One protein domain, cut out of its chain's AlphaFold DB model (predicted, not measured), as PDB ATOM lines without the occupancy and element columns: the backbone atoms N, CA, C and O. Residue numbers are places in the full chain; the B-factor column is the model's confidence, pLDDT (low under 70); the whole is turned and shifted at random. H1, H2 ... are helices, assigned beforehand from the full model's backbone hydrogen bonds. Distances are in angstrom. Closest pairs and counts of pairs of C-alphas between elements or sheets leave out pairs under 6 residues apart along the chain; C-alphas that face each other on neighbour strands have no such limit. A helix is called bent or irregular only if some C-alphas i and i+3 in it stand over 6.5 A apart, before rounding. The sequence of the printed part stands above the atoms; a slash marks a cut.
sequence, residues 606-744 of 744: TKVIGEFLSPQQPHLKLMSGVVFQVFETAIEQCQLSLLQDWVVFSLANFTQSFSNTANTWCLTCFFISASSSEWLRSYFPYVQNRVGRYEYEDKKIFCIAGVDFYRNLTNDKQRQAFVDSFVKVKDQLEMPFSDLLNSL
ATOM      1  N   THR A 606     -13.600  49.602  -1.746       85.81
ATOM      2  CA  THR A 606     -13.157  50.723  -0.900       85.81
ATOM      3  C   THR A 606     -14.079  50.927   0.298       85.81
ATOM      4  O   THR A 606     -13.616  51.121   1.424       85.81
ATOM      5  N   LYS A 607     -15.393  50.851   0.071       88.38
ATOM      6  CA  LYS A 607     -16.399  51.012   1.120       88.38
ATOM      7  C   LYS A 607     -16.371  49.828   2.082       88.38
ATOM      8  O   LYS A 607     -16.287  50.051   3.283       88.38
ATOM      9  N   VAL A 608     -16.384  48.592   1.578       90.12
ATOM     10  CA  VAL A 608     -16.391  47.375   2.418       90.12
ATOM     11  C   VAL A 608     -15.175  47.337   3.336       90.12
ATOM     12  O   VAL A 608     -15.307  47.065   4.529       90.12
ATOM     13  N   ILE A 609     -13.994  47.655   2.808       86.19
ATOM     14  CA  ILE A 609     -12.760  47.657   3.594       86.19
ATOM     15  C   ILE A 609     -12.725  48.839   4.558       86.19
ATOM     16  O   ILE A 609     -12.315  48.664   5.701       86.19
ATOM     17  N   GLY A 610     -13.215  50.014   4.155       86.88
ATOM     18  CA  GLY A 610     -13.392  51.141   5.071       86.88
ATOM     19  C   GLY A 610     -14.297  50.800   6.264       86.88
ATOM     20  O   GLY A 610     -14.005  51.192   7.391       86.88
ATOM     21  N   GLU A 611     -15.358  50.021   6.042       89.75
ATOM     22  CA  GLU A 611     -16.263  49.553   7.103       89.75
ATOM     23  C   GLU A 611     -15.673  48.407   7.941       89.75
ATOM     24  O   GLU A 611     -15.968  48.303   9.135       89.75
ATOM     25  N   PHE A 612     -14.826  47.562   7.347       88.69
ATOM     26  CA  PHE A 612     -14.076  46.518   8.052       88.69
ATOM     27  C   PHE A 612     -12.987  47.108   8.957       88.69
ATOM     28  O   PHE A 612     -12.830  46.665  10.090       88.69
ATOM     29  N   LEU A 613     -12.275  48.132   8.481       85.31
ATOM     30  CA  LEU A 613     -11.192  48.806   9.203       85.31
ATOM     31  C   LEU A 613     -11.650  49.993  10.046       85.31
ATOM     32  O   LEU A 613     -10.827  50.712  10.612       85.31
ATOM     33  N   SER A 614     -12.958  50.216  10.148       85.88
ATOM     34  CA  SER A 614     -13.479  51.275  10.994       85.88
ATOM     35  C   SER A 614     -13.144  50.982  12.465       85.88
ATOM     36  O   SER A 614     -13.445  49.889  12.948       85.88
ATOM     37  N   PRO A 615     -12.612  51.950  13.237       81.06
ATOM     38  CA  PRO A 615     -12.364  51.759  14.669       81.06
ATOM     39  C   PRO A 615     -13.663  51.532  15.461       81.06
ATOM     40  O   PRO A 615     -13.635  51.047  16.587       81.06
ATOM     41  N   GLN A 616     -14.808  51.879  14.868       84.75
ATOM     42  CA  GLN A 616     -16.142  51.682  15.427       84.75
ATOM     43  C   GLN A 616     -16.752  50.324  15.052       84.75
ATOM     44  O   GLN A 616     -17.939  50.131  15.289       84.75
ATOM     45  N   GLN A 617     -16.001  49.408  14.429       88.12
ATOM     46  CA  GLN A 617     -16.495  48.096  14.014       88.12
ATOM     47  C   GLN A 617     -16.271  47.039  15.114       88.12
ATOM     48  O   GLN A 617     -15.160  46.520  15.236       88.12
ATOM     49  N   PRO A 618     -17.298  46.658  15.897       87.62
ATOM     50  CA  PRO A 618     -17.155  45.617  16.914       87.62
ATOM     51  C   PRO A 618     -17.125  44.195  16.333       87.62
ATOM     52  O   PRO A 618     -16.602  43.286  16.977       87.62
ATOM     53  N   HIS A 619     -17.642  43.976  15.118       90.88
ATOM     54  CA  HIS A 619     -17.887  42.634  14.568       90.88
ATOM     55  C   HIS A 619     -16.898  42.243  13.464       90.88
ATOM     56  O   HIS A 619     -17.279  41.734  12.406       90.88
ATOM     57  N   LEU A 620     -15.601  42.444  13.722       89.06
ATOM     58  CA  LEU A 620     -14.511  42.173  12.771       89.06
ATOM     59  C   LEU A 620     -14.548  40.746  12.200       89.06
ATOM     60  O   LEU A 620     -14.322  40.549  11.007       89.06
ATOM     61  N   LYS A 621     -14.898  39.750  13.027       91.62
ATOM     62  CA  LYS A 621     -15.009  38.346  12.605       91.62
ATOM     63  C   LYS A 621     -15.944  38.180  11.408       91.62
ATOM     64  O   LYS A 621     -15.546  37.620  10.390       91.62
ATOM     65  N   LEU A 622     -17.178  38.658  11.529       92.75
ATOM     66  CA  LEU A 622     -18.215  38.470  10.514       92.75
ATOM     67  C   LEU A 622     -17.949  39.357   9.294       92.75
ATOM     68  O   LEU A 622     -18.043  38.889   8.162       92.75
ATOM     69  N   MET A 623     -17.485  40.589   9.518       93.44
ATOM     70  CA  MET A 623     -17.096  41.500   8.440       93.44
ATOM     71  C   MET A 623     -15.922  40.994   7.599       93.44
ATOM     72  O   MET A 623     -15.915  41.205   6.387       93.44
ATOM     73  N   SER A 624     -14.964  40.270   8.187       92.50
ATOM     74  CA  SER A 624     -13.894  39.641   7.401       92.50
ATOM     75  C   SER A 624     -14.439  38.620   6.393       92.50
ATOM     76  O   SER A 624     -13.903  38.510   5.294       92.50
ATOM     77  N   GLY A 625     -15.539  37.929   6.719       94.44
ATOM     78  CA  GLY A 625     -16.218  37.018   5.794       94.44
ATOM     79  C   GLY A 625     -16.851  37.750   4.608       94.44
ATOM     80  O   GLY A 625     -16.764  37.272   3.480       94.44
ATOM     81  N   VAL A 626     -17.403  38.946   4.841       94.56
ATOM     82  CA  VAL A 626     -17.920  39.815   3.769       94.56
ATOM     83  C   VAL A 626     -16.790  40.232   2.828       94.56
ATOM     84  O   VAL A 626     -16.925  40.102   1.615       94.56
ATOM     85  N   VAL A 627     -15.651  40.676   3.375       93.00
ATOM     86  CA  VAL A 627     -14.459  41.027   2.582       93.00
ATOM     87  C   VAL A 627     -14.002  39.836   1.736       93.00
ATOM     88  O   VAL A 627     -13.777  39.988   0.536       93.00
ATOM     89  N   PHE A 628     -13.921  38.646   2.336       93.50
ATOM     90  CA  PHE A 628     -13.503  37.425   1.648       93.50
ATOM     91  C   PHE A 628     -14.376  37.094   0.431       93.50
ATOM     92  O   PHE A 628     -13.839  36.814  -0.642       93.50
ATOM     93  N   GLN A 629     -15.702  37.192   0.569       92.50
ATOM     94  CA  GLN A 629     -16.655  36.902  -0.510       92.50
ATOM     95  C   GLN A 629     -16.683  37.987  -1.604       92.50
ATOM     96  O   GLN A 629     -16.900  37.688  -2.781       92.50
ATOM     97  N   VAL A 630     -16.401  39.250  -1.264       91.00
ATOM     98  CA  VAL A 630     -16.232  40.313  -2.274       91.00
ATOM     99  C   VAL A 630     -14.985  40.053  -3.124       91.00
ATOM    100  O   VAL A 630     -15.048  40.155  -4.348       91.00
ATOM    101  N   PHE A 631     -13.867  39.652  -2.510       90.31
ATOM    102  CA  PHE A 631     -12.680  39.255  -3.272       90.31
ATOM    103  C   PHE A 631     -12.879  37.960  -4.063       90.31
ATOM    104  O   PHE A 631     -12.327  37.833  -5.150       90.31
ATOM    105  N   GLU A 632     -13.668  37.013  -3.553       90.88
ATOM    106  CA  GLU A 632     -14.068  35.822  -4.310       90.88
ATOM    107  C   GLU A 632     -14.777  36.216  -5.610       90.88
ATOM    108  O   GLU A 632     -14.369  35.797  -6.689       90.88
ATOM    109  N   THR A 633     -15.736  37.142  -5.521       88.25
ATOM    110  CA  THR A 633     -16.427  37.705  -6.690       88.25
ATOM    111  C   THR A 633     -15.456  38.425  -7.636       88.25
ATOM    112  O   THR A 633     -15.556  38.290  -8.854       88.25
ATOM    113  N   ALA A 634     -14.466  39.149  -7.104       87.19
ATOM    114  CA  ALA A 634     -13.439  39.802  -7.918       87.19
ATOM    115  C   ALA A 634     -12.540  38.820  -8.680       87.19
ATOM    116  O   ALA A 634     -12.104  39.122  -9.793       87.19
ATOM    117  N   ILE A 635     -12.251  37.660  -8.089       87.12
ATOM    118  CA  ILE A 635     -11.483  36.592  -8.734       87.12
ATOM    119  C   ILE A 635     -12.324  35.934  -9.828       87.12
ATOM    120  O   ILE A 635     -11.825  35.776 -10.940       87.12
ATOM    121  N   GLU A 636     -13.597  35.627  -9.551       86.81
ATOM    122  CA  GLU A 636     -14.544  35.094 -10.545       86.81
ATOM    123  C   GLU A 636     -14.672  36.009 -11.774       86.81
ATOM    124  O   GLU A 636     -14.774  35.525 -12.899       86.81
ATOM    125  N   GLN A 637     -14.621  37.330 -11.573       84.44
ATOM    126  CA  GLN A 637     -14.708  38.339 -12.635       84.44
ATOM    127  C   GLN A 637     -13.347  38.741 -13.235       84.44
ATOM    128  O   GLN A 637     -13.280  39.679 -14.030       84.44
ATOM    129  N   CYS A 638     -12.245  38.077 -12.866       82.12
ATOM    130  CA  CYS A 638     -10.885  38.401 -13.323       82.12
ATOM    131  C   CYS A 638     -10.433  39.855 -13.045       82.12
ATOM    132  O   CYS A 638      -9.525  40.362 -13.705       82.12
ATOM    133  N   GLN A 639     -11.014  40.526 -12.047       82.31
ATOM    134  CA  GLN A 639     -10.702  41.916 -11.683       82.31
ATOM    135  C   GLN A 639      -9.595  42.034 -10.625       82.31
ATOM    136  O   GLN A 639      -9.232  43.140 -10.226       82.31
ATOM    137  N   LEU A 640      -9.027  40.916 -10.163       79.31
ATOM    138  CA  LEU A 640      -8.029  40.923  -9.090       79.31
ATOM    139  C   LEU A 640      -6.827  41.829  -9.412       79.31
ATOM    140  O   LEU A 640      -6.393  42.585  -8.550       79.31
ATOM    141  N   SER A 641      -6.326  41.809 -10.651       74.88
ATOM    142  CA  SER A 641      -5.201  42.650 -11.094       74.88
ATOM    143  C   SER A 641      -5.506  44.151 -11.029       74.88
ATOM    144  O   SER A 641      -4.627  44.933 -10.681       74.88
ATOM    145  N   LEU A 642      -6.754  44.546 -11.296       73.94
ATOM    146  CA  LEU A 642      -7.225  45.931 -11.197       73.94
ATOM    147  C   LEU A 642      -7.297  46.402  -9.736       73.94
ATOM    148  O   LEU A 642      -7.078  47.572  -9.432       73.94
ATOM    149  N   LEU A 643      -7.568  45.475  -8.818       74.06
ATOM    150  CA  LEU A 643      -7.670  45.751  -7.388       74.06
ATOM    151  C   LEU A 643      -6.315  45.689  -6.676       74.06
ATOM    152  O   LEU A 643      -6.187  46.266  -5.602       74.06
ATOM    153  N   GLN A 644      -5.296  45.038  -7.251       76.31
ATOM    154  CA  GLN A 644      -3.961  44.899  -6.647       76.31
ATOM    155  C   GLN A 644      -3.313  46.248  -6.309       76.31
ATOM    156  O   GLN A 644      -2.732  46.380  -5.231       76.31
ATOM    157  N   ASP A 645      -3.447  47.259  -7.174       72.31
ATOM    158  CA  ASP A 645      -2.963  48.618  -6.887       72.31
ATOM    159  C   ASP A 645      -3.627  49.171  -5.626       72.31
ATOM    160  O   ASP A 645      -2.959  49.597  -4.683       72.31
ATOM    161  N   TRP A 646      -4.956  49.098  -5.577       73.69
ATOM    162  CA  TRP A 646      -5.731  49.568  -4.437       73.69
ATOM    163  C   TRP A 646      -5.375  48.802  -3.157       73.69
ATOM    164  O   TRP A 646      -5.187  49.404  -2.099       73.69
ATOM    165  N   VAL A 647      -5.210  47.483  -3.261       74.38
ATOM    166  CA  VAL A 647      -4.816  46.603  -2.160       74.38
ATOM    167  C   VAL A 647      -3.485  47.059  -1.569       74.38
ATOM    168  O   VAL A 647      -3.406  47.247  -0.356       74.38
ATOM    169  N   VAL A 648      -2.478  47.338  -2.400       80.12
ATOM    170  CA  VAL A 648      -1.174  47.842  -1.942       80.12
ATOM    171  C   VAL A 648      -1.297  49.223  -1.292       80.12
ATOM    172  O   VAL A 648      -0.728  49.440  -0.222       80.12
ATOM    173  N   PHE A 649      -2.083  50.141  -1.859       75.00
ATOM    174  CA  PHE A 649      -2.295  51.468  -1.262       75.00
ATOM    175  C   PHE A 649      -3.077  51.422   0.058       75.00
ATOM    176  O   PHE A 649      -2.853  52.254   0.940       75.00
ATOM    177  N   SER A 650      -3.957  50.436   0.234       75.00
ATOM    178  CA  SER A 650      -4.734  50.263   1.462       75.00
ATOM    179  C   SER A 650      -3.894  49.782   2.649       75.00
ATOM    180  O   SER A 650      -4.269  50.049   3.790       75.00
ATOM    181  N   LEU A 651      -2.730  49.152   2.420       78.38
ATOM    182  CA  LEU A 651      -1.848  48.619   3.474       78.38
ATOM    183  C   LEU A 651      -1.425  49.680   4.492       78.38
ATOM    184  O   LEU A 651      -1.358  49.395   5.690       78.38
ATOM    185  N   ALA A 652      -1.216  50.920   4.044       74.81
ATOM    186  CA  ALA A 652      -0.919  52.035   4.938       74.81
ATOM    187  C   ALA A 652      -2.030  52.232   5.988       74.81
ATOM    188  O   ALA A 652      -1.730  52.425   7.165       74.81
ATOM    189  N   ASN A 653      -3.299  52.072   5.597       73.06
ATOM    190  CA  ASN A 653      -4.447  52.194   6.499       73.06
ATOM    191  C   ASN A 653      -4.522  51.028   7.498       73.06
ATOM    192  O   ASN A 653      -4.869  51.237   8.659       73.06
ATOM    193  N   PHE A 654      -4.159  49.807   7.090       70.75
ATOM    194  CA  PHE A 654      -4.119  48.639   7.983       70.75
ATOM    195  C   PHE A 654      -3.026  48.747   9.051       70.75
ATOM    196  O   PHE A 654      -3.223  48.329  10.186       70.75
ATOM    197  N   THR A 655      -1.869  49.312   8.705       70.00
ATOM    198  CA  THR A 655      -0.741  49.429   9.647       70.00
ATOM    199  C   THR A 655      -0.914  50.520  10.712       70.00
ATOM    200  O   THR A 655      -0.166  50.539  11.686       70.00
ATOM    201  N   GLN A 656      -1.893  51.418  10.546       67.62
ATOM    202  CA  GLN A 656      -2.092  52.596  11.402       67.62
ATOM    203  C   GLN A 656      -3.365  52.547  12.267       67.62
ATOM    204  O   GLN A 656      -3.529  53.403  13.134       67.62
ATOM    205  N   SER A 657      -4.284  51.601  12.035       59.41
ATOM    206  CA  SER A 657      -5.676  51.694  12.514       59.41
ATOM    207  C   SER A 657      -5.992  50.968  13.831       59.41
ATOM    208  O   SER A 657      -6.837  51.468  14.574       59.41
ATOM    209  N   PHE A 658      -5.342  49.843  14.169       59.22
ATOM    210  CA  PHE A 658      -5.670  49.063  15.380       59.22
ATOM    211  C   PHE A 658      -4.464  48.737  16.274       59.22
ATOM    212  O   PHE A 658      -3.324  49.101  15.991       59.22
ATOM    213  N   SER A 659      -4.729  48.033  17.383       65.50
ATOM    214  CA  SER A 659      -3.697  47.415  18.216       65.50
ATOM    215  C   SER A 659      -2.894  46.370  17.430       65.50
ATOM    216  O   SER A 659      -3.405  45.725  16.511       65.50
ATOM    217  N   ASN A 660      -1.634  46.178  17.828       67.12
ATOM    218  CA  ASN A 660      -0.630  45.349  17.149       67.12
ATOM    219  C   ASN A 660      -1.146  43.959  16.704       67.12
ATOM    220  O   ASN A 660      -0.972  43.546  15.554       67.12
ATOM    221  N   THR A 661      -1.870  43.261  17.582       73.62
ATOM    222  CA  THR A 661      -2.433  41.931  17.302       73.62
ATOM    223  C   THR A 661      -3.604  41.957  16.316       73.62
ATOM    224  O   THR A 661      -3.696  41.101  15.435       73.62
ATOM    225  N   ALA A 662      -4.502  42.938  16.439       75.56
ATOM    226  CA  ALA A 662      -5.670  43.056  15.569       75.56
ATOM    227  C   ALA A 662      -5.266  43.418  14.131       75.56
ATOM    228  O   ALA A 662      -5.807  42.840  13.189       75.56
ATOM    229  N   ASN A 663      -4.252  44.279  13.959       76.50
ATOM    230  CA  ASN A 663      -3.692  44.622  12.645       76.50
ATOM    231  C   ASN A 663      -3.178  43.382  11.909       76.50
ATOM    232  O   ASN A 663      -3.490  43.181  10.736       76.50
ATOM    233  N   THR A 664      -2.418  42.528  12.605       82.81
ATOM    234  CA  THR A 664      -1.858  41.305  12.011       82.81
ATOM    235  C   THR A 664      -2.965  40.354  11.561       82.81
ATOM    236  O   THR A 664      -2.919  39.838  10.443       82.81
ATOM    237  N   TRP A 665      -3.994  40.150  12.388       89.19
ATOM    238  CA  TRP A 665      -5.129  39.298  12.036       89.19
ATOM    239  C   TRP A 665      -5.918  39.859  10.839       89.19
ATOM    240  O   TRP A 665      -6.145  39.131   9.871       89.19
ATOM    241  N   CYS A 666      -6.253  41.156  10.844       87.56
ATOM    242  CA  CYS A 666      -6.965  41.809   9.739       87.56
ATOM    243  C   CYS A 666      -6.185  41.717   8.421       87.56
ATOM    244  O   CYS A 666      -6.768  41.380   7.391       87.56
ATOM    245  N   LEU A 667      -4.871  41.961   8.457       87.81
ATOM    246  CA  LEU A 667      -3.994  41.817   7.294       87.81
ATOM    247  C   LEU A 667      -3.908  40.368   6.814       87.81
ATOM    248  O   LEU A 667      -3.923  40.124   5.614       87.81
ATOM    249  N   THR A 668      -3.861  39.398   7.728       90.50
ATOM    250  CA  THR A 668      -3.849  37.973   7.365       90.50
ATOM    251  C   THR A 668      -5.143  37.585   6.651       90.50
ATOM    252  O   THR A 668      -5.096  37.006   5.568       90.50
ATOM    253  N   CYS A 669      -6.302  37.952   7.208       91.19
ATOM    254  CA  CYS A 669      -7.603  37.751   6.565       91.19
ATOM    255  C   CYS A 669      -7.659  38.415   5.186       91.19
ATOM    256  O   CYS A 669      -8.168  37.823   4.236       91.19
ATOM    257  N   PHE A 670      -7.112  39.621   5.068       89.12
ATOM    258  CA  PHE A 670      -7.079  40.378   3.828       89.12
ATOM    259  C   PHE A 670      -6.180  39.740   2.758       89.12
ATOM    260  O   PHE A 670      -6.636  39.542   1.636       89.12
ATOM    261  N   PHE A 671      -4.954  39.330   3.096       90.81
ATOM    262  CA  PHE A 671      -4.051  38.649   2.160       90.81
ATOM    263  C   PHE A 671      -4.600  37.307   1.688       90.81
ATOM    264  O   PHE A 671      -4.536  37.007   0.499       90.81
ATOM    265  N   ILE A 672      -5.201  36.528   2.589       92.94
ATOM    266  CA  ILE A 672      -5.878  35.282   2.211       92.94
ATOM    267  C   ILE A 672      -7.058  35.582   1.277       92.94
ATOM    268  O   ILE A 672      -7.240  34.885   0.282       92.94
ATOM    269  N   SER A 673      -7.824  36.642   1.554       90.69
ATOM    270  CA  SER A 673      -8.931  37.072   0.690       90.69
ATOM    271  C   SER A 673      -8.456  37.517  -0.693       90.69
ATOM    272  O   SER A 673      -9.135  37.238  -1.670       90.69
ATOM    273  N   ALA A 674      -7.295  38.162  -0.805       88.88
ATOM    274  CA  ALA A 674      -6.737  38.639  -2.071       88.88
ATOM    275  C   ALA A 674      -5.863  37.599  -2.808       88.88
ATOM    276  O   ALA A 674      -5.306  37.907  -3.862       88.88
ATOM    277  N   SER A 675      -5.713  36.383  -2.274       89.62
ATOM    278  CA  SER A 675      -4.919  35.319  -2.899       89.62
ATOM    279  C   SER A 675      -5.706  34.591  -3.991       89.62
ATOM    280  O   SER A 675      -6.904  34.335  -3.840       89.62
ATOM    281  N   SER A 676      -5.011  34.207  -5.064       86.00
ATOM    282  CA  SER A 676      -5.501  33.307  -6.119       86.00
ATOM    283  C   SER A 676      -5.313  31.820  -5.782       86.00
ATOM    284  O   SER A 676      -5.818  30.960  -6.500       86.00
ATOM    285  N   SER A 677      -4.597  31.492  -4.700       89.69
ATOM    286  CA  SER A 677      -4.332  30.112  -4.287       89.69
ATOM    287  C   SER A 677      -5.531  29.508  -3.555       89.69
ATOM    288  O   SER A 677      -5.836  29.887  -2.421       89.69
ATOM    289  N   GLU A 678      -6.177  28.513  -4.166       88.81
ATOM    290  CA  GLU A 678      -7.315  27.790  -3.571       88.81
ATOM    291  C   GLU A 678      -6.979  27.202  -2.190       88.81
ATOM    292  O   GLU A 678      -7.773  27.297  -1.252       88.81
ATOM    293  N   TRP A 679      -5.769  26.660  -2.024       91.94
ATOM    294  CA  TRP A 679      -5.315  26.063  -0.766       91.94
ATOM    295  C   TRP A 679      -5.193  27.091   0.354       91.94
ATOM    296  O   TRP A 679      -5.645  26.841   1.473       91.94
ATOM    297  N   LEU A 680      -4.627  28.263   0.062       91.69
ATOM    298  CA  LEU A 680      -4.498  29.323   1.057       91.69
ATOM    299  C   LEU A 680      -5.875  29.888   1.428       91.69
ATOM    300  O   LEU A 680      -6.167  30.061   2.612       91.69
ATOM    301  N   ARG A 681      -6.752  30.087   0.437       92.56
ATOM    302  CA  ARG A 681      -8.143  30.523   0.648       92.56
ATOM    303  C   ARG A 681      -8.951  29.537   1.488       92.56
ATOM    304  O   ARG A 681      -9.708  29.968   2.353       92.56
ATOM    305  N   SER A 682      -8.755  28.230   1.306       92.69
ATOM    306  CA  SER A 682      -9.441  27.195   2.100       92.69
ATOM    307  C   SER A 682      -9.138  27.286   3.603       92.69
ATOM    308  O   SER A 682      -9.930  26.844   4.432       92.69
ATOM    309  N   TYR A 683      -8.018  27.922   3.968       92.56
ATOM    310  CA  TYR A 683      -7.605  28.138   5.352       92.56
ATOM    311  C   TYR A 683      -8.305  29.338   6.018       92.56
ATOM    312  O   TYR A 683      -8.201  29.528   7.234       92.56
ATOM    313  N   PHE A 684      -9.053  30.145   5.257       94.38
ATOM    314  CA  PHE A 684      -9.722  31.347   5.757       94.38
ATOM    315  C   PHE A 684     -10.633  31.101   6.978       94.38
ATOM    316  O   PHE A 684     -10.483  31.836   7.957       94.38
ATOM    317  N   PRO A 685     -11.497  30.061   7.028       94.06
ATOM    318  CA  PRO A 685     -12.348  29.812   8.198       94.06
ATOM    319  C   PRO A 685     -11.552  29.530   9.481       94.06
ATOM    320  O   PRO A 685     -11.991  29.880  10.579       94.06
ATOM    321  N   TYR A 686     -10.364  28.923   9.367       93.06
ATOM    322  CA  TYR A 686      -9.475  28.718  10.513       93.06
ATOM    323  C   TYR A 686      -8.956  30.058  11.040       93.06
ATOM    324  O   TYR A 686      -9.067  30.334  12.235       93.06
ATOM    325  N   VAL A 687      -8.451  30.921  10.152       92.94
ATOM    326  CA  VAL A 687      -7.935  32.249  10.525       92.94
ATOM    327  C   VAL A 687      -9.049  33.131  11.081       92.94
ATOM    328  O   VAL A 687      -8.873  33.773  12.116       92.94
ATOM    329  N   GLN A 688     -10.233  33.101  10.470       93.38
ATOM    330  CA  GLN A 688     -11.396  33.873  10.901       93.38
ATOM    331  C   GLN A 688     -11.799  33.565  12.353       93.38
ATOM    332  O   GLN A 688     -12.229  34.455  13.086       93.38
ATOM    333  N   ASN A 689     -11.638  32.323  12.816       91.88
ATOM    334  CA  ASN A 689     -11.961  31.928  14.191       91.88
ATOM    335  C   ASN A 689     -10.904  32.337  15.231       91.88
ATOM    336  O   ASN A 689     -11.149  32.207  16.432       91.88
ATOM    337  N   ARG A 690      -9.751  32.854  14.801       90.44
ATOM    338  CA  ARG A 690      -8.611  33.207  15.659       90.44
ATOM    339  C   ARG A 690      -8.464  34.716  15.870       90.44
ATOM    340  O   ARG A 690      -7.355  35.228  15.996       90.44
ATOM    341  N   VAL A 691      -9.591  35.427  15.943       86.94
ATOM    342  CA  VAL A 691      -9.627  36.874  16.204       86.94
ATOM    343  C   VAL A 691      -8.859  37.203  17.483       86.94
ATOM    344  O   VAL A 691      -9.129  36.632  18.540       86.94
ATOM    345  N   GLY A 692      -7.901  38.123  17.387       80.31
ATOM    346  CA  GLY A 692      -7.119  38.587  18.534       80.31
ATOM    347  C   GLY A 692      -6.069  37.598  19.056       80.31
ATOM    348  O   GLY A 692      -5.434  37.895  20.066       80.31
ATOM    349  N   ARG A 693      -5.861  36.444  18.403       84.69
ATOM    350  CA  ARG A 693      -4.766  35.519  18.742       84.69
ATOM    351  C   ARG A 693      -3.466  35.934  18.054       84.69
ATOM    352  O   ARG A 693      -3.486  36.506  16.967       84.69
ATOM    353  N   TYR A 694      -2.344  35.664  18.718       84.12
ATOM    354  CA  TYR A 694      -1.012  36.081  18.274       84.12
ATOM    355  C   TYR A 694       0.061  35.024  18.574       84.12
ATOM    356  O   TYR A 694       1.122  35.315  19.131       84.12
ATOM    357  N   GLU A 695      -0.247  33.769  18.263       88.62
ATOM    358  CA  GLU A 695       0.657  32.638  18.480       88.62
ATOM    359  C   GLU A 695       1.673  32.513  17.327       88.62
ATOM    360  O   GLU A 695       1.611  33.232  16.324       88.62
ATOM    361  N   TYR A 696       2.644  31.608  17.467       87.56
ATOM    362  CA  TYR A 696       3.664  31.368  16.439       87.56
ATOM    363  C   TYR A 696       3.034  30.990  15.089       87.56
ATOM    364  O   TYR A 696       3.458  31.463  14.033       87.56
ATOM    365  N   GLU A 697       1.982  30.179  15.131       88.38
ATOM    366  CA  GLU A 697       1.216  29.737  13.974       88.38
ATOM    367  C   GLU A 697       0.571  30.923  13.250       88.38
ATOM    368  O   GLU A 697       0.661  31.000  12.027       88.38
ATOM    369  N   ASP A 698      -0.014  31.873  13.988       88.88
ATOM    370  CA  ASP A 698      -0.672  33.057  13.419       88.88
ATOM    371  C   ASP A 698       0.338  33.946  12.677       88.88
ATOM    372  O   ASP A 698       0.090  34.363  11.544       88.88
ATOM    373  N   LYS A 699       1.523  34.158  13.268       88.00
ATOM    374  CA  LYS A 699       2.629  34.897  12.633       88.00
ATOM    375  C   LYS A 699       3.126  34.200  11.370       88.00
ATOM    376  O   LYS A 699       3.382  34.845  10.357       88.00
ATOM    377  N   LYS A 700       3.240  32.872  11.407       89.69
ATOM    378  CA  LYS A 700       3.685  32.083  10.255       89.69
ATOM    379  C   LYS A 700       2.679  32.144   9.107       89.69
ATOM    380  O   LYS A 700       3.087  32.315   7.961       89.69
ATOM    381  N   ILE A 701       1.383  32.036   9.404       90.81
ATOM    382  CA  ILE A 701       0.313  32.163   8.404       90.81
ATOM    383  C   ILE A 701       0.318  33.568   7.800       90.81
ATOM    384  O   ILE A 701       0.222  33.692   6.580       90.81
ATOM    385  N   PHE A 702       0.498  34.606   8.621       91.06
ATOM    386  CA  PHE A 702       0.658  35.980   8.149       91.06
ATOM    387  C   PHE A 702       1.809  36.107   7.139       91.06
ATOM    388  O   PHE A 702       1.594  36.619   6.040       91.06
ATOM    389  N   CYS A 703       2.999  35.586   7.460       90.94
ATOM    390  CA  CYS A 703       4.141  35.628   6.543       90.94
ATOM    391  C   CYS A 703       3.871  34.850   5.247       90.94
ATOM    392  O   CYS A 703       4.159  35.355   4.166       90.94
ATOM    393  N   ILE A 704       3.282  33.652   5.330       91.88
ATOM    394  CA  ILE A 704       2.938  32.845   4.146       91.88
ATOM    395  C   ILE A 704       1.959  33.602   3.242       91.88
ATOM    396  O   ILE A 704       2.191  33.693   2.037       91.88
ATOM    397  N   ALA A 705       0.895  34.169   3.815       91.88
ATOM    398  CA  ALA A 705      -0.113  34.903   3.059       91.88
ATOM    399  C   ALA A 705       0.451  36.197   2.448       91.88
ATOM    400  O   ALA A 705       0.163  36.508   1.294       91.88
ATOM    401  N   GLY A 706       1.298  36.922   3.184       89.94
ATOM    402  CA  GLY A 706       1.961  38.128   2.686       89.94
ATOM    403  C   GLY A 706       2.966  37.846   1.562       89.94
ATOM    404  O   GLY A 706       3.002  38.589   0.583       89.94
ATOM    405  N   VAL A 707       3.741  36.759   1.658       90.75
ATOM    406  CA  VAL A 707       4.676  36.326   0.600       90.75
ATOM    407  C   VAL A 707       3.925  35.888  -0.655       90.75
ATOM    408  O   VAL A 707       4.321  36.260  -1.760       90.75
ATOM    409  N   ASP A 708       2.845  35.115  -0.506       90.88
ATOM    410  CA  ASP A 708       1.992  34.720  -1.632       90.88
ATOM    411  C   ASP A 708       1.420  35.953  -2.343       90.88
ATOM    412  O   ASP A 708       1.566  36.095  -3.558       90.88
ATOM    413  N   PHE A 709       0.876  36.899  -1.576       89.56
ATOM    414  CA  PHE A 709       0.373  38.155  -2.119       89.56
ATOM    415  C   PHE A 709       1.462  38.939  -2.870       89.56
ATOM    416  O   PHE A 709       1.246  39.342  -4.012       89.56
ATOM    417  N   TYR A 710       2.653  39.099  -2.280       88.62
ATOM    418  CA  TYR A 710       3.775  39.808  -2.904       88.62
ATOM    419  C   TYR A 710       4.227  39.171  -4.226       88.62
ATOM    420  O   TYR A 710       4.469  39.879  -5.207       88.62
ATOM    421  N   ARG A 711       4.311  37.837  -4.282       87.88
ATOM    422  CA  ARG A 711       4.687  37.100  -5.503       87.88
ATOM    423  C   ARG A 711       3.672  37.284  -6.625       87.88
ATOM    424  O   ARG A 711       4.064  37.337  -7.789       87.88
ATOM    425  N   ASN A 712       2.400  37.420  -6.266       84.94
ATOM    426  CA  ASN A 712       1.299  37.615  -7.203       84.94
ATOM    427  C   ASN A 712       1.141  39.078  -7.673       84.94
ATOM    428  O   ASN A 712       0.321  39.337  -8.556       84.94
ATOM    429  N   LEU A 713       1.930  40.028  -7.143       84.56
ATOM    430  CA  LEU A 713       1.989  41.402  -7.655       84.56
ATOM    431  C   LEU A 713       2.650  41.443  -9.035       84.56
ATOM    432  O   LEU A 713       3.742  40.899  -9.248       84.56
ATOM    433  N   THR A 714       1.994  42.139  -9.959       78.75
ATOM    434  CA  THR A 714       2.360  42.176 -11.380       78.75
ATOM    435  C   THR A 714       3.371  43.274 -11.719       78.75
ATOM    436  O   THR A 714       4.129  43.121 -12.675       78.75
ATOM    437  N   ASN A 715       3.428  44.360 -10.939       82.38
ATOM    438  CA  ASN A 715       4.274  45.524 -11.213       82.38
ATOM    439  C   ASN A 715       5.369  45.719 -10.147       82.38
ATOM    440  O   ASN A 715       5.093  45.724  -8.948       82.38
ATOM    441  N   ASP A 716       6.608  45.987 -10.568       81.81
ATOM    442  CA  ASP A 716       7.721  46.268  -9.649       81.81
ATOM    443  C   ASP A 716       7.488  47.528  -8.797       81.81
ATOM    444  O   ASP A 716       7.929  47.594  -7.649       81.81
ATOM    445  N   LYS A 717       6.713  48.503  -9.294       81.69
ATOM    446  CA  LYS A 717       6.289  49.664  -8.491       81.69
ATOM    447  C   LYS A 717       5.359  49.269  -7.339       81.69
ATOM    448  O   LYS A 717       5.486  49.820  -6.251       81.69
ATOM    449  N   GLN A 718       4.456  48.311  -7.562       82.38
ATOM    450  CA  GLN A 718       3.576  47.776  -6.515       82.38
ATOM    451  C   GLN A 718       4.392  47.005  -5.476       82.38
ATOM    452  O   GLN A 718       4.182  47.177  -4.279       82.38
ATOM    453  N   ARG A 719       5.365  46.200  -5.923       85.56
ATOM    454  CA  ARG A 719       6.284  45.470  -5.035       85.56
ATOM    455  C   ARG A 719       7.093  46.419  -4.158       85.56
ATOM    456  O   ARG A 719       7.196  46.188  -2.956       85.56
ATOM    457  N   GLN A 720       7.611  47.506  -4.729       84.56
ATOM    458  CA  GLN A 720       8.319  48.523  -3.956       84.56
ATOM    459  C   GLN A 720       7.389  49.208  -2.945       84.56
ATOM    460  O   GLN A 720       7.735  49.307  -1.774       84.56
ATOM    461  N   ALA A 721       6.179  49.600  -3.355       84.12
ATOM    462  CA  ALA A 721       5.200  50.221  -2.461       84.12
ATOM    463  C   ALA A 721       4.728  49.286  -1.328       84.12
ATOM    464  O   ALA A 721       4.489  49.746  -0.206       84.12
ATOM    465  N   PHE A 722       4.644  47.978  -1.590       86.62
ATOM    466  CA  PHE A 722       4.383  46.953  -0.581       86.62
ATOM    467  C   PHE A 722       5.501  46.922   0.468       86.62
ATOM    468  O   PHE A 722       5.232  47.051   1.663       86.62
ATOM    469  N   VAL A 723       6.761  46.824   0.029       85.69
ATOM    470  CA  VAL A 723       7.933  46.815   0.921       85.69
ATOM    471  C   VAL A 723       8.009  48.116   1.721       85.69
ATOM    472  O   VAL A 723       8.134  48.079   2.945       85.69
ATOM    473  N   ASP A 724       7.851  49.263   1.061       84.19
ATOM    474  CA  ASP A 724       7.898  50.580   1.696       84.19
ATOM    475  C   ASP A 724       6.814  50.743   2.776       84.19
ATOM    476  O   ASP A 724       7.056  51.390   3.799       84.19
ATOM    477  N   SER A 725       5.629  50.152   2.581       82.00
ATOM    478  CA  SER A 725       4.534  50.180   3.563       82.00
ATOM    479  C   SER A 725       4.903  49.473   4.866       82.00
ATOM    480  O   SER A 725       4.616  49.994   5.942       82.00
ATOM    481  N   PHE A 726       5.597  48.335   4.790       82.75
ATOM    482  CA  PHE A 726       6.015  47.585   5.978       82.75
ATOM    483  C   PHE A 726       7.331  48.091   6.575       82.75
ATOM    484  O   PHE A 726       7.477  48.099   7.796       82.75
ATOM    485  N   VAL A 727       8.268  48.598   5.764       82.25
ATOM    486  CA  VAL A 727       9.537  49.178   6.251       82.25
ATOM    487  C   VAL A 727       9.296  50.374   7.170       82.25
ATOM    488  O   VAL A 727      10.014  50.534   8.153       82.25
ATOM    489  N   LYS A 728       8.265  51.182   6.900       76.94
ATOM    490  CA  LYS A 728       7.880  52.328   7.745       76.94
ATOM    491  C   LYS A 728       7.405  51.930   9.146       76.94
ATOM    492  O   LYS A 728       7.388  52.772  10.037       76.94
ATOM    493  N   VAL A 729       7.002  50.675   9.328       75.75
ATOM    494  CA  VAL A 729       6.310  50.179  10.530       75.75
ATOM    495  C   VAL A 729       7.084  49.023  11.187       75.75
ATOM    496  O   VAL A 729       6.723  48.551  12.260       75.75
ATOM    497  N   LYS A 730       8.206  48.600  10.586       69.62
ATOM    498  CA  LYS A 730       9.017  47.443  11.004       69.62
ATOM    499  C   LYS A 730       9.595  47.548  12.421       69.62
ATOM    500  O   LYS A 730       9.850  46.521  13.037       69.62
ATOM    501  N   ASP A 731       9.818  48.770  12.910       66.06
ATOM    502  CA  ASP A 731      10.455  49.032  14.208       66.06
ATOM    503  C   ASP A 731       9.430  49.087  15.361       66.06
ATOM    504  O   ASP A 731       9.797  49.298  16.518       66.06
ATOM    505  N   GLN A 732       8.135  48.892  15.071       66.94
ATOM    506  CA  GLN A 732       7.115  48.726  16.105       66.94
ATOM    507  C   GLN A 732       7.333  47.392  16.831       66.94
ATOM    508  O   GLN A 732       7.270  46.318  16.231       66.94
ATOM    509  N   LEU A 733       7.606  47.472  18.138       55.66
ATOM    510  CA  LEU A 733       7.864  46.312  18.989       55.66
ATOM    511  C   LEU A 733       6.725  45.285  18.877       55.66
ATOM    512  O   LEU A 733       5.549  45.635  18.943       55.66
ATOM    513  N   GLU A 734       7.116  44.015  18.743       59.34
ATOM    514  CA  GLU A 734       6.250  42.828  18.693       59.34
ATOM    515  C   GLU A 734       5.499  42.553  17.379       59.34
ATOM    516  O   GLU A 734       4.733  41.594  17.355       59.34
ATOM    517  N   MET A 735       5.733  43.276  16.277       66.62
ATOM    518  CA  MET A 735       5.057  43.022  14.986       66.62
ATOM    519  C   MET A 735       5.785  41.973  14.116       66.62
ATOM    520  O   MET A 735       7.014  41.983  14.069       66.62
ATOM    521  N   PRO A 736       5.082  41.118  13.337       68.44
ATOM    522  CA  PRO A 736       5.712  40.116  12.470       68.44
ATOM    523  C   PRO A 736       6.163  40.717  11.124       68.44
ATOM    524  O   PRO A 736       6.420  40.002  10.160       68.44
ATOM    525  N   PHE A 737       6.224  42.048  11.021       80.25
ATOM    526  CA  PHE A 737       6.555  42.752   9.782       80.25
ATOM    527  C   PHE A 737       8.025  42.600   9.398       80.25
ATOM    528  O   PHE A 737       8.332  42.511   8.213       80.25
ATOM    529  N   SER A 738       8.930  42.517  10.377       77.50
ATOM    530  CA  SER A 738      10.334  42.170  10.137       77.50
ATOM    531  C   SER A 738      10.468  40.748   9.590       77.50
ATOM    532  O   SER A 738      11.181  40.534   8.613       77.50
ATOM    533  N   ASP A 739       9.735  39.792  10.166       81.50
ATOM    534  CA  ASP A 739       9.715  38.399   9.716       81.50
ATOM    535  C   ASP A 739       9.129  38.267   8.304       81.50
ATOM    536  O   ASP A 739       9.662  37.513   7.489       81.50
ATOM    537  N   LEU A 740       8.081  39.037   7.983       85.00
ATOM    538  CA  LEU A 740       7.537  39.128   6.628       85.00
ATOM    539  C   LEU A 740       8.586  39.676   5.658       85.00
ATOM    540  O   LEU A 740       8.845  39.029   4.653       85.00
ATOM    541  N   LEU A 741       9.224  40.811   5.969       84.06
ATOM    542  CA  LEU A 741      10.258  41.414   5.118       84.06
ATOM    543  C   LEU A 741      11.466  40.489   4.907       84.06
ATOM    544  O   LEU A 741      12.031  40.489   3.822       84.06
ATOM    545  N   ASN A 742      11.838  39.688   5.909       84.31
ATOM    546  CA  ASN A 742      12.890  38.673   5.787       84.31
ATOM    547  C   ASN A 742      12.469  37.459   4.936       84.31
ATOM    548  O   ASN A 742      13.327  36.678   4.528       84.31
ATOM    549  N   SER A 743      11.163  37.262   4.736       84.00
ATOM    550  CA  SER A 743      10.593  36.137   3.984       84.00
ATOM    551  C   SER A 743      10.296  36.469   2.513       84.00
ATOM    552  O   SER A 743      10.045  35.539   1.740       84.00
ATOM    553  N   LEU A 744      10.272  37.760   2.150       82.62
ATOM    554  CA  LEU A 744      10.184  38.252   0.766       82.62
ATOM    555  C   LEU A 744      11.515  38.028   0.043       82.62
ATOM    556  O   LEU A 744      11.456  37.573  -1.124       82.62
TER     557      LEU A 744
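What this domain is: This is residues 606 to 744 of the 744 residues of an uncharacterized protein of Rhynchophorus ferrugineus (UniProt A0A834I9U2). The longest helix, H3, and H2 run beside a core helix, H4, while H7 crosses H4 at a steep tilt. H1 packs on H2, H8 on H3, the short H6 on H2 and H4, and H9 packs across H7 and H8. The printed part has 139 residues with nine named helices, H1 to H9 in chain order, and no named strand: all helix. It is compact, with a radius of gyration of the C-alphas of 13.7 A, and spans 40 by 35 by 27 A.

Where its parts are: H3, residues 640 to 657, is 24.3 A long, with a kink of 44 degrees near residue 647; it is only just irregular, C-alphas 642 and 645 being 6.6 A apart. H4 is residues 660 to 673, 20.2 A; H2, 620 to 636, 24.4 A; H7, 696 to 711, 22.7 A; H8, 716 to 727, 16.3 A. The shorter ones are H1, 606 to 612, from C-alpha 606 at (-13.157, 50.723, -0.900); H5, 678 to 682; H6, 684 to 688; and H9, 737 to 743, ending with C-alpha 743 at (10.593, 36.137, 3.984).

How they stand to each other: H3 touches H8, closest C-alphas Val 648 and Phe 722, 5.8 A. H3 and the hub, H4, form a hairpin, touching through residues 654 to 657 of H3, closest C-alphas Phe 654 and Asn 663, 6.2 A. H4 touches H7 at a steep tilt of 47 degrees, Thr 668 to Phe 702 closest, C-alphas 5.0 A apart. H4 and H5 touch only at the corner, only just, with 3 pairs of C-alphas within 8 A. Every O i to N i+4 pair is within hydrogen-bond range but in H2, 12 of 13, and H3, 9 of 14.

The domain as a whole: The C-alphas farthest apart, Gln 637 and Leu 733, are 39.7 A apart. The printed part has no cut and no long link. The pLDDT is under 70 at residues 656 to 660 and 730 to 736.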